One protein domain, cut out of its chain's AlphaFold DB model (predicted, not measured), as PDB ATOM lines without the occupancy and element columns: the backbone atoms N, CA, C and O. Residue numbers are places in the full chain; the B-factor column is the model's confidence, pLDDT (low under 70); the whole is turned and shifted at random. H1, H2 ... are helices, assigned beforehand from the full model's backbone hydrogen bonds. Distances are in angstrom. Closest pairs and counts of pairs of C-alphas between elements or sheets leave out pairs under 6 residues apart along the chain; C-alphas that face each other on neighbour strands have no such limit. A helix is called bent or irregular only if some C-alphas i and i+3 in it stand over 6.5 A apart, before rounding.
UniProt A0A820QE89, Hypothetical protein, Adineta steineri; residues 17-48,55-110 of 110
ATOM      1  N   LEU A  17       4.747  10.990  29.623       63.38
ATOM      2  CA  LEU A  17       4.212  12.101  30.418       63.38
ATOM      3  C   LEU A  17       4.640  13.463  29.844       63.38
ATOM      4  O   LEU A  17       3.823  14.351  29.634       63.38
ATOM      5  N   ALA A  18       5.923  13.598  29.505       64.12
ATOM      6  CA  ALA A  18       6.474  14.819  28.926       64.12
ATOM      7  C   ALA A  18       5.926  15.093  27.518       64.12
ATOM      8  O   ALA A  18       5.822  16.246  27.118       64.12
ATOM      9  N   ARG A  19       5.546  14.050  26.769       67.69
ATOM     10  CA  ARG A  19       4.909  14.197  25.456       67.69
ATOM     11  C   ARG A  19       3.468  14.693  25.565       67.69
ATOM     12  O   ARG A  19       3.100  15.588  24.819       67.69
ATOM     13  N   PHE A  20       2.708  14.185  26.534       72.75
ATOM     14  CA  PHE A  20       1.369  14.696  26.837       72.75
ATOM     15  C   PHE A  20       1.410  16.170  27.263       72.75
ATOM     16  O   PHE A  20       0.683  16.995  26.715       72.75
ATOM     17  N   PHE A  21       2.323  16.526  28.174       70.31
ATOM     18  CA  PHE A  21       2.505  17.918  28.590       70.31
ATOM     19  C   PHE A  21       3.025  18.815  27.469       70.31
ATOM     20  O   PHE A  21       2.615  19.969  27.393       70.31
ATOM     21  N   PHE A  22       3.880  18.304  26.579       69.44
ATOM     22  CA  PHE A  22       4.335  19.036  25.399       69.44
ATOM     23  C   PHE A  22       3.171  19.337  24.453       69.44
ATOM     24  O   PHE A  22       2.996  20.486  24.067       69.44
ATOM     25  N   ASP A  23       2.334  18.350  24.127       71.81
ATOM     26  CA  ASP A  23       1.166  18.585  23.274       71.81
ATOM     27  C   ASP A  23       0.185  19.566  23.944       71.81
ATOM     28  O   ASP A  23      -0.325  20.467  23.284       71.81
ATOM     29  N   LEU A  24      -0.020  19.477  25.262       72.62
ATOM     30  CA  LEU A  24      -0.893  20.396  26.001       72.62
ATOM     31  C   LEU A  24      -0.355  21.839  26.042       72.62
ATOM     32  O   LEU A  24      -1.093  22.770  25.743       72.62
ATOM     33  N   THR A  25       0.926  22.030  26.364       69.44
ATOM     34  CA  THR A  25       1.563  23.360  26.458       69.44
ATOM     35  C   THR A  25       1.900  23.985  25.107       69.44
ATOM     36  O   THR A  25       2.078  25.193  25.034       69.44
ATOM     37  N   THR A  26       1.966  23.198  24.030       71.94
ATOM     38  CA  THR A  26       2.162  23.716  22.660       71.94
ATOM     39  C   THR A  26       0.827  24.075  21.992       71.94
ATOM     40  O   THR A  26       0.802  24.657  20.908       71.94
ATOM     41  N   ASN A  27      -0.308  23.736  22.613       79.25
ATOM     42  CA  ASN A  27      -1.616  24.102  22.087       79.25
ATOM     43  C   ASN A  27      -1.865  25.606  22.254       79.25
ATOM     44  O   ASN A  27      -1.988  26.111  23.364       79.25
ATOM     45  N   GLN A  28      -2.101  26.300  21.140       74.88
ATOM     46  CA  GLN A  28      -2.414  27.735  21.127       74.88
ATOM     47  C   GLN A  28      -3.644  28.098  21.981       74.88
ATOM     48  O   GLN A  28      -3.726  29.192  22.530       74.88
ATOM     49  N   LYS A  29      -4.606  27.176  22.130       77.56
ATOM     50  CA  LYS A  29      -5.773  27.370  23.008       77.56
ATOM     51  C   LYS A  29      -5.375  27.498  24.480       77.56
ATOM     52  O   LYS A  29      -6.001  28.259  25.208       77.56
ATOM     53  N   PHE A  30      -4.354  26.754  24.896       78.25
ATOM     54  CA  PHE A  30      -3.837  26.796  26.254       78.25
ATOM     55  C   PHE A  30      -3.097  28.115  26.503       78.25
ATOM     56  O   PHE A  30      -3.399  28.792  27.478       78.25
ATOM     57  N   ASP A  31      -2.258  28.563  25.565       78.19
ATOM     58  CA  ASP A  31      -1.610  29.882  25.659       78.19
ATOM     59  C   ASP A  31      -2.635  31.033  25.748       78.19
ATOM     60  O   ASP A  31      -2.468  31.959  26.541       78.19
ATOM     61  N   ILE A  32      -3.734  30.970  24.984       83.12
ATOM     62  CA  ILE A  32      -4.822  31.964  25.058       83.12
ATOM     63  C   ILE A  32      -5.528  31.918  26.419       83.12
ATOM     64  O   ILE A  32      -5.836  32.968  26.979       83.12
ATOM     65  N   PHE A  33      -5.778  30.726  26.964       84.38
ATOM     66  CA  PHE A  33      -6.377  30.575  28.290       84.38
ATOM     67  C   PHE A  33      -5.513  31.236  29.371       84.38
ATOM     68  O   PHE A  33      -6.022  32.024  30.165       84.38
ATOM     69  N   ILE A  34      -4.203  30.991  29.339       81.25
ATOM     70  CA  ILE A  34      -3.243  31.586  30.272       81.25
ATOM     71  C   ILE A  34      -3.220  33.116  30.137       81.25
ATOM     72  O   ILE A  34      -3.335  33.816  31.139       81.25
ATOM     73  N   MET A  35      -3.196  33.654  28.913       81.56
ATOM     74  CA  MET A  35      -3.280  35.105  28.671       81.56
ATOM     75  C   MET A  35      -4.549  35.740  29.257       81.56
ATOM     76  O   MET A  35      -4.494  36.821  29.842       81.56
ATOM     77  N   ILE A  36      -5.693  35.061  29.135       84.88
ATOM     78  CA  ILE A  36      -6.956  35.506  29.731       84.88
ATOM     79  C   ILE A  36      -6.851  35.493  31.262       84.88
ATOM     80  O   ILE A  36      -7.245  36.463  31.902       84.88
ATOM     81  N   CYS A  37      -6.267  34.453  31.861       79.06
ATOM     82  CA  CYS A  37      -6.043  34.386  33.306       79.06
ATOM     83  C   CYS A  37      -5.159  35.533  33.829       79.06
ATOM     84  O   CYS A  37      -5.489  36.110  34.863       79.06
ATOM     85  N   ILE A  38      -4.095  35.919  33.109       79.44
ATOM     86  CA  ILE A  38      -3.252  37.080  33.470       79.44
ATOM     87  C   ILE A  38      -4.092  38.361  33.469       79.44
ATOM     88  O   ILE A  38      -4.013  39.170  34.394       79.44
ATOM     89  N   PHE A  39      -4.915  38.538  32.436       82.19
ATOM     90  CA  PHE A  39      -5.770  39.710  32.304       82.19
ATOM     91  C   PHE A  39      -6.821  39.787  33.418       82.19
ATOM     92  O   PHE A  39      -7.010  40.849  34.006       82.19
ATOM     93  N   LEU A  40      -7.460  38.664  33.766       80.44
ATOM     94  CA  LEU A  40      -8.391  38.618  34.896       80.44
ATOM     95  C   LEU A  40      -7.689  38.896  36.230       80.44
ATOM     96  O   LEU A  40      -8.246  39.621  37.047       80.44
ATOM     97  N   ASN A  41      -6.476  38.381  36.442       78.25
ATOM     98  CA  ASN A  41      -5.711  38.665  37.655       78.25
ATOM     99  C   ASN A  41      -5.386  40.164  37.791       78.25
ATOM    100  O   ASN A  41      -5.549  40.750  38.858       78.25
ATOM    101  N   MET A  42      -4.997  40.808  36.685       77.00
ATOM    102  CA  MET A  42      -4.780  42.257  36.639       77.00
ATOM    103  C   MET A  42      -6.071  43.034  36.926       77.00
ATOM    104  O   MET A  42      -6.041  44.006  37.674       77.00
ATOM    105  N   LEU A  43      -7.211  42.595  36.382       79.94
ATOM    106  CA  LEU A  43      -8.507  43.209  36.676       79.94
ATOM    107  C   LEU A  43      -8.892  43.068  38.150       79.94
ATOM    108  O   LEU A  43      -9.365  44.039  38.728       79.94
ATOM    109  N   CYS A  44      -8.669  41.907  38.770       73.38
ATOM    110  CA  CYS A  44      -8.914  41.718  40.201       73.38
ATOM    111  C   CYS A  44      -8.090  42.696  41.050       73.38
ATOM    112  O   CYS A  44      -8.650  43.315  41.946       73.38
ATOM    113  N   MET A  45      -6.813  42.904  40.709       69.62
ATOM    114  CA  MET A  45      -5.952  43.902  41.362       69.62
ATOM    115  C   MET A  45      -6.430  45.344  41.125       69.62
ATOM    116  O   MET A  45      -6.359  46.177  42.018       69.62
ATOM    117  N   CYS A  46      -6.946  45.670  39.937       74.62
ATOM    118  CA  CYS A  46      -7.509  47.000  39.670       74.62
ATOM    119  C   CYS A  46      -8.844  47.256  40.383       74.62
ATOM    120  O   CYS A  46      -9.215  48.410  40.585       74.62
ATOM    121  N   LEU A  47      -9.590  46.197  40.701       72.31
ATOM    122  CA  LEU A  47     -10.848  46.274  41.444       72.31
ATOM    123  C   LEU A  47     -10.627  46.356  42.956       72.31
ATOM    124  O   LEU A  47     -11.581  46.633  43.682       72.31
ATOM    125  N   GLU A  48      -9.401  46.139  43.430       67.88
ATOM    126  CA  GLU A  48      -9.007  46.403  44.808       67.88
ATOM    127  C   GLU A  48      -9.194  47.900  45.119       67.88
ATOM    128  O   GLU A  48      -8.754  48.786  44.385       67.88
ATOM    129  N   THR A  55     -14.588  40.090  53.818       77.81
ATOM    130  CA  THR A  55     -15.038  39.010  52.928       77.81
ATOM    131  C   THR A  55     -14.547  39.185  51.489       77.81
ATOM    132  O   THR A  55     -14.195  38.193  50.852       77.81
ATOM    133  N   TYR A  56     -14.511  40.414  50.970       76.75
ATOM    134  CA  TYR A  56     -14.007  40.693  49.623       76.75
ATOM    135  C   TYR A  56     -12.496  40.468  49.550       76.75
ATOM    136  O   TYR A  56     -12.054  39.761  48.647       76.75
ATOM    137  N   ASP A  57     -11.733  40.940  50.539       77.12
ATOM    138  CA  ASP A  57     -10.280  40.725  50.602       77.12
ATOM    139  C   ASP A  57      -9.922  39.235  50.622       77.12
ATOM    140  O   ASP A  57      -9.050  38.775  49.879       77.12
ATOM    141  N   HIS A  58     -10.648  38.434  51.408       78.88
ATOM    142  CA  HIS A  58     -10.449  36.988  51.416       78.88
ATOM    143  C   HIS A  58     -10.746  36.350  50.054       78.88
ATOM    144  O   HIS A  58      -9.969  35.512  49.594       78.88
ATOM    145  N   VAL A  59     -11.837  36.741  49.385       80.62
ATOM    146  CA  VAL A  59     -12.202  36.208  48.062       80.62
ATOM    147  C   VAL A  59     -11.167  36.590  47.001       80.62
ATOM    148  O   VAL A  59     -10.733  35.714  46.249       80.62
ATOM    149  N   LEU A  60     -10.717  37.848  46.965       76.94
ATOM    150  CA  LEU A  60      -9.651  38.298  46.062       76.94
ATOM    151  C   LEU A  60      -8.347  37.530  46.326       76.94
ATOM    152  O   LEU A  60      -7.703  37.067  45.382       76.94
ATOM    153  N   GLY A  61      -8.005  37.295  47.596       75.19
ATOM    154  CA  GLY A  61      -6.855  36.480  47.991       75.19
ATOM    155  C   GLY A  61      -6.940  35.025  47.509       75.19
ATOM    156  O   GLY A  61      -5.955  34.489  46.994       75.19
ATOM    157  N   TYR A  62      -8.111  34.385  47.610       80.94
ATOM    158  CA  TYR A  62      -8.327  33.032  47.082       80.94
ATOM    159  C   TYR A  62      -8.207  32.979  45.556       80.94
ATOM    160  O   TYR A  62      -7.607  32.042  45.026       80.94
ATOM    161  N   ILE A  63      -8.745  33.980  44.856       79.81
ATOM    162  CA  ILE A  63      -8.674  34.085  43.395       79.81
ATOM    163  C   ILE A  63      -7.221  34.265  42.936       79.81
ATOM    164  O   ILE A  63      -6.768  33.546  42.047       79.81
ATOM    165  N   ASN A  64      -6.461  35.153  43.580       77.19
ATOM    166  CA  ASN A  64      -5.043  35.350  43.279       77.19
ATOM    167  C   ASN A  64      -4.231  34.064  43.527       77.19
ATOM    168  O   ASN A  64      -3.450  33.641  42.675       77.19
ATOM    169  N   ASN A  65      -4.480  33.365  44.641       78.94
ATOM    170  CA  ASN A  65      -3.836  32.079  44.928       78.94
ATOM    171  C   ASN A  65      -4.184  30.998  43.886       78.94
ATOM    172  O   ASN A  65      -3.326  30.208  43.490       78.94
ATOM    173  N   PHE A  66      -5.430  30.971  43.408       83.88
ATOM    174  CA  PHE A  66      -5.859  30.064  42.345       83.88
ATOM    175  C   PHE A  66      -5.131  30.346  41.023       83.88
ATOM    176  O   PHE A  66      -4.638  29.414  40.383       83.88
ATOM    177  N   PHE A  67      -4.995  31.618  40.640       78.00
ATOM    178  CA  PHE A  67      -4.232  31.999  39.453       78.00
ATOM    179  C   PHE A  67      -2.762  31.599  39.576       78.00
ATOM    180  O   PHE A  67      -2.244  30.915  38.694       78.00
ATOM    181  N   VAL A  68      -2.110  31.926  40.696       78.31
ATOM    182  CA  VAL A  68      -0.722  31.531  40.978       78.31
ATOM    183  C   VAL A  68      -0.532  30.013  40.873       78.31
ATOM    184  O   VAL A  68       0.455  29.558  40.292       78.31
ATOM    185  N   ALA A  69      -1.475  29.215  41.380       83.00
ATOM    186  CA  ALA A  69      -1.415  27.760  41.274       83.00
ATOM    187  C   ALA A  69      -1.471  27.280  39.812       83.00
ATOM    188  O   ALA A  69      -0.674  26.424  39.425       83.00
ATOM    189  N   ILE A  70      -2.346  27.862  38.982       81.75
ATOM    190  CA  ILE A  70      -2.431  27.545  37.546       81.75
ATOM    191  C   ILE A  70      -1.113  27.859  36.833       81.75
ATOM    192  O   ILE A  70      -0.602  27.003  36.109       81.75
ATOM    193  N   PHE A  71      -0.530  29.038  37.069       75.19
ATOM    194  CA  PHE A  71       0.749  29.405  36.457       75.19
ATOM    195  C   PHE A  71       1.911  28.547  36.963       75.19
ATOM    196  O   PHE A  71       2.798  28.177  36.202       75.19
ATOM    197  N   THR A  72       1.897  28.161  38.240       78.00
ATOM    198  CA  THR A  72       2.913  27.259  38.799       78.00
ATOM    199  C   THR A  72       2.855  25.887  38.128       78.00
ATOM    200  O   THR A  72       3.891  25.317  37.779       78.00
ATOM    201  N   VAL A  73       1.645  25.364  37.901       82.75
ATOM    202  CA  VAL A  73       1.439  24.108  37.172       82.75
ATOM    203  C   VAL A  73       1.872  24.260  35.711       82.75
ATOM    204  O   VAL A  73       2.565  23.389  35.197       82.75
ATOM    205  N   GLU A  74       1.546  25.373  35.053       77.56
ATOM    206  CA  GLU A  74       1.972  25.687  33.683       77.56
ATOM    207  C   GLU A  74       3.499  25.734  33.532       77.56
ATOM    208  O   GLU A  74       4.064  25.018  32.693       77.56
ATOM    209  N   CYS A  75       4.170  26.468  34.417       71.31
ATOM    210  CA  CYS A  75       5.620  26.555  34.477       71.31
ATOM    211  C   CYS A  75       6.240  25.178  34.741       71.31
ATOM    212  O   CYS A  75       7.196  24.793  34.069       71.31
ATOM    213  N   GLY A  76       5.679  24.393  35.667       76.75
ATOM    214  CA  GLY A  76       6.123  23.026  35.947       76.75
ATOM    215  C   GLY A  76       5.985  22.101  34.734       76.75
ATOM    216  O   GLY A  76       6.926  21.383  34.388       76.75
ATOM    217  N   MET A  77       4.851  22.163  34.030       72.56
ATOM    218  CA  MET A  77       4.613  21.395  32.803       72.56
ATOM    219  C   MET A  77       5.607  21.777  31.698       72.56
ATOM    220  O   MET A  77       6.209  20.892  31.084       72.56
ATOM    221  N   LYS A  78       5.843  23.080  31.475       68.69
ATOM    222  CA  LYS A  78       6.825  23.570  30.493       68.69
ATOM    223  C   LYS A  78       8.268  23.235  30.895       68.69
ATOM    224  O   LYS A  78       9.070  22.900  30.023       68.69
ATOM    225  N   LEU A  79       8.607  23.252  32.184       72.69
ATOM    226  CA  LEU A  79       9.930  22.872  32.690       72.69
ATOM    227  C   LEU A  79      10.215  21.381  32.443       72.69
ATOM    228  O   LEU A  79      11.274  21.036  31.918       72.69
ATOM    229  N   ILE A  80       9.252  20.502  32.742       70.06
ATOM    230  CA  ILE A  80       9.363  19.053  32.504       70.06
ATOM    231  C   ILE A  80       9.428  18.747  30.996       70.06
ATOM    232  O   ILE A  80      10.169  17.857  30.572       70.06
ATOM    233  N   ALA A  81       8.692  19.496  30.171       64.94
ATOM    234  CA  ALA A  81       8.667  19.304  28.723       64.94
ATOM    235  C   ALA A  81       9.929  19.834  28.004       64.94
ATOM    236  O   ALA A  81      10.405  19.186  27.068       64.94
ATOM    237  N   LEU A  82      10.496  20.979  28.421       63.16
ATOM    238  CA  LEU A  82      11.607  21.655  27.725       63.16
ATOM    239  C   LEU A  82      12.985  21.542  28.414       63.16
ATOM    240  O   LEU A  82      13.999  21.855  27.776       63.16
ATOM    241  N   ASN A  83      13.066  21.083  29.670       70.31
ATOM    242  CA  ASN A  83      14.284  21.129  30.497       70.31
ATOM    243  C   ASN A  83      14.934  22.540  30.467       70.31
ATOM    244  O   ASN A  83      14.247  23.557  30.515       70.31
ATOM    245  N   PHE A  84      16.262  22.630  30.318       57.34
ATOM    246  CA  PHE A  84      17.036  23.882  30.299       57.34
ATOM    247  C   PHE A  84      16.702  24.852  29.149       57.34
ATOM    248  O   PHE A  84      17.100  26.014  29.204       57.34
ATOM    249  N   LYS A  85      15.961  24.421  28.116       60.72
ATOM    250  CA  LYS A  85      15.524  25.320  27.029       60.72
ATOM    251  C   LYS A  85      14.360  26.229  27.428       60.72
ATOM    252  O   LYS A  85      14.060  27.166  26.692       60.72
ATOM    253  N   TYR A  86      13.736  25.983  28.581       64.69
ATOM    254  CA  TYR A  86      12.706  26.857  29.138       64.69
ATOM    255  C   TYR A  86      13.219  28.297  29.327       64.69
ATOM    256  O   TYR A  86      12.597  29.238  28.838       64.69
ATOM    257  N   PHE A  87      14.417  28.463  29.898       61.72
ATOM    258  CA  PHE A  87      15.045  29.775  30.132       61.72
ATOM    259  C   PHE A  87      15.482  30.503  28.854       61.72
ATOM    260  O   PHE A  87      15.827  31.679  28.895       61.72
ATOM    261  N   THR A  88      15.487  29.823  27.706       63.25
ATOM    262  CA  THR A  88      15.855  30.438  26.423       63.25
ATOM    263  C   THR A  88      14.687  31.206  25.797       63.25
ATOM    264  O   THR A  88      14.900  31.991  24.874       63.25
ATOM    265  N   ILE A  89      13.457  30.984  26.273       68.06
ATOM    266  CA  ILE A  89      12.254  31.659  25.780       68.06
ATOM    267  C   ILE A  89      11.936  32.819  26.736       68.06
ATOM    268  O   ILE A  89      11.368  32.583  27.802       68.06
ATOM    269  N   PRO A  90      12.255  34.077  26.371       68.88
ATOM    270  CA  PRO A  90      12.090  35.223  27.270       68.88
ATOM    271  C   PRO A  90      10.631  35.460  27.680       68.88
ATOM    272  O   PRO A  90      10.380  35.925  28.782       68.88
ATOM    273  N   TRP A  91       9.671  35.084  26.832       69.75
ATOM    274  CA  TRP A  91       8.243  35.174  27.146       69.75
ATOM    275  C   TRP A  91       7.824  34.290  28.327       69.75
ATOM    276  O   TRP A  91       7.058  34.741  29.168       69.75
ATOM    277  N   ASN A  92       8.368  33.073  28.437       69.81
ATOM    278  CA  ASN A  92       8.082  32.198  29.578       69.81
ATOM    279  C   ASN A  92       8.763  32.712  30.858       69.81
ATOM    280  O   ASN A  92       8.211  32.601  31.944       69.81
ATOM    281  N   VAL A  93       9.958  33.302  30.729       71.88
ATOM    282  CA  VAL A  93      10.672  33.918  31.862       71.88
ATOM    283  C   VAL A  93       9.912  35.136  32.389       71.88
ATOM    284  O   VAL A  93       9.844  35.336  33.595       71.88
ATOM    285  N   PHE A  94       9.321  35.935  31.499       74.38
ATOM    286  CA  PHE A  94       8.484  37.068  31.883       74.38
ATOM    287  C   PHE A  94       7.257  36.625  32.690       74.38
ATOM    288  O   PHE A  94       7.003  37.183  33.754       74.38
ATOM    289  N   ASP A  95       6.561  35.582  32.234       71.25
ATOM    290  CA  ASP A  95       5.428  34.997  32.961       71.25
ATOM    291  C   ASP A  95       5.843  34.496  34.358       71.25
ATOM    292  O   ASP A  95       5.245  34.869  35.367       71.25
ATOM    293  N   PHE A  96       6.969  33.782  34.451       70.44
ATOM    294  CA  PHE A  96       7.526  33.315  35.726       70.44
ATOM    295  C   PHE A  96       7.838  34.455  36.711       70.44
ATOM    296  O   PHE A  96       7.573  34.341  37.910       70.44
ATOM    297  N   VAL A  97       8.381  35.573  36.221       77.56
ATOM    298  CA  VAL A  97       8.670  36.754  37.051       77.56
ATOM    299  C   VAL A  97       7.384  37.397  37.566       77.56
ATOM    300  O   VAL A  97       7.345  37.791  38.730       77.56
ATOM    301  N   ILE A  98       6.333  37.475  36.745       74.75
ATOM    302  CA  ILE A  98       5.029  38.009  37.169       74.75
ATOM    303  C   ILE A  98       4.452  37.161  38.305       74.75
ATOM    304  O   ILE A  98       4.035  37.706  39.324       74.75
ATOM    305  N   VAL A  99       4.494  35.836  38.172       70.50
ATOM    306  CA  VAL A  99       3.992  34.907  39.196       70.50
ATOM    307  C   VAL A  99       4.759  35.060  40.508       70.50
ATOM    308  O   VAL A  99       4.151  35.159  41.575       70.50
ATOM    309  N   ILE A 100       6.092  35.135  40.442       73.31
ATOM    310  CA  ILE A 100       6.928  35.375  41.625       73.31
ATOM    311  C   ILE A 100       6.616  36.735  42.249       73.31
ATOM    312  O   ILE A 100       6.504  36.818  43.470       73.31
ATOM    313  N   ALA A 101       6.439  37.787  41.450       74.00
ATOM    314  CA  ALA A 101       6.080  39.107  41.957       74.00
ATOM    315  C   ALA A 101       4.727  39.086  42.691       74.00
ATOM    316  O   ALA A 101       4.619  39.671  43.768       74.00
ATOM    317  N   SER A 102       3.731  38.351  42.181       70.38
ATOM    318  CA  SER A 102       2.442  38.157  42.862       70.38
ATOM    319  C   SER A 102       2.582  37.390  44.182       70.38
ATOM    320  O   SER A 102       2.003  37.803  45.186       70.38
ATOM    321  N   ILE A 103       3.384  36.319  44.222       70.31
ATOM    322  CA  ILE A 103       3.648  35.558  45.458       70.31
ATOM    323  C   ILE A 103       4.374  36.426  46.489       70.31
ATOM    324  O   ILE A 103       4.022  36.414  47.669       70.31
ATOM    325  N   LEU A 104       5.395  37.172  46.066       71.12
ATOM    326  CA  LEU A 104       6.158  38.051  46.949       71.12
ATOM    327  C   LEU A 104       5.280  39.176  47.498       71.12
ATOM    328  O   LEU A 104       5.338  39.433  48.695       71.12
ATOM    329  N   GLY A 105       4.419  39.774  46.667       68.56
ATOM    330  CA  GLY A 105       3.432  40.762  47.106       68.56
ATOM    331  C   GLY A 105       2.489  40.211  48.180       68.56
ATOM    332  O   GLY A 105       2.305  40.842  49.217       68.56
ATOM    333  N   MET A 106       1.976  38.988  47.997       63.72
ATOM    334  CA  MET A 106       1.143  38.324  49.011       63.72
ATOM    335  C   MET A 106       1.885  38.039  50.323       63.72
ATOM    336  O   MET A 106       1.289  38.137  51.391       63.72
ATOM    337  N   ASN A 107       3.161  37.643  50.262       61.62
ATOM    338  CA  ASN A 107       3.946  37.336  51.464       61.62
ATOM    339  C   ASN A 107       4.402  38.599  52.210       61.62
ATOM    340  O   ASN A 107       4.594  38.533  53.416       61.62
ATOM    341  N   ILE A 108       4.563  39.727  51.512       63.19
ATOM    342  CA  ILE A 108       4.898  41.029  52.109       63.19
ATOM    343  C   ILE A 108       3.696  41.694  52.786       63.19
ATOM    344  O   ILE A 108       3.885  42.460  53.722       63.19
ATOM    345  N   SER A 109       2.475  41.407  52.331       52.38
ATOM    346  CA  SER A 109       1.247  41.968  52.912       52.38
ATOM    347  C   SER A 109       0.736  41.206  54.150       52.38
ATOM    348  O   SER A 109      -0.377  41.476  54.602       52.38
ATOM    349  N   LYS A 110       1.511  40.250  54.685       45.19
ATOM    350  CA  LYS A 110       1.233  39.537  55.942       45.19
ATOM    351  C   LYS A 110       2.087  40.047  57.092       45.19
ATOM    352  O   LYS A 110       3.284  40.316  56.860       45.19
TER     353      LYS A 110
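This is residues 17 to 48 and 55 to 110 of the 110 residues of the protein "Hypothetical protein" of Adineta steineri (UniProt A0A820QE89). A long helix, H3, runs nearly the whole length of the model, and H2 and H4 pack slantwise on it, both running opposite ways to it, with the centres of H2, H3 and H4 making a triangle. The short H1 packs across H3 near its kink at residue 82, beyond which H3 turns sharply towards H4. The printed part has 88 residues with four named helices, H1, H2, H3 and H4 in chain order, and no named strand; the class is all helix. The whole is only just compact, close to loose, with a radius of gyration of the C-alphas of 14.1 A, and elongated, spanning 42 by 25 by 21 A.

The printed part begins with H1, residues 17 to 25, followed by H2, residues 28 to 47, H3, residues 55 to 88, and H4, residues 90 to 108. H1 and H2 are close but not clearly touching; their closest C-alphas, of Leu 24 and Phe 30, are 7.0 A apart. H1 touches H3, with residues 74 to 81 of H3 alone, at a steep tilt of 64 degrees, opposite ways; the closest C-alphas, of Ala 18 and Ala 81, are 5.0 A apart. H2 touches H3, with residues 60 to 71 of H3 alone, at a shallow tilt of 34.7 degrees, only just short of steep, opposite ways; the closest C-alphas, of Asn 41 and Asn 64, are 6.6 A apart. H3 is the hub, touching three helices. H3 and H4 form a helical hairpin: they touch at a tilt of 35.2 degrees, only just steep, opposite ways, and the C-alphas of Val 68 and Val 99, the closest, are 6.1 A apart. H2 and H4 are near each other, and H1 and H4 are apart. Helix packing is mostly crossed, but only just: 1 of the 3 touching pairs is at a shallow tilt. In H1, H2 and H4 every O i to N i+4 pair is within hydrogen-bond range; in H3 25 of 30 are.

H1 begins with C-alpha 17 at (4.212, 12.101, 30.418). H2 is 28.8 A long from first to last C-alpha, H3 41.6 A and H4 26.5 A. H3 begins with C-alpha 55 at (-15.038, 39.010, 52.928); it is irregular, with C-alphas 81 and 84 9.7 A apart, and has a kink of 115 degrees near residue 82. H4 ends with C-alpha 108 at (4.898, 41.029, 52.109).

The two C-alphas farthest apart, of Thr 55 and Lys 85, are 42.3 A apart. Residues 49 to 54 are not printed, and C-alphas 48 and 55 are 12.5 A apart across this cut, which lies in the link from H2 to H3. The links from H1 to H2 and from H3 to H4 are tight. Mean pLDDT of the printed part is 73.1; 25 residues are under 70, among them 84 to 92 and 105 to 110, the last being the chain's last residue.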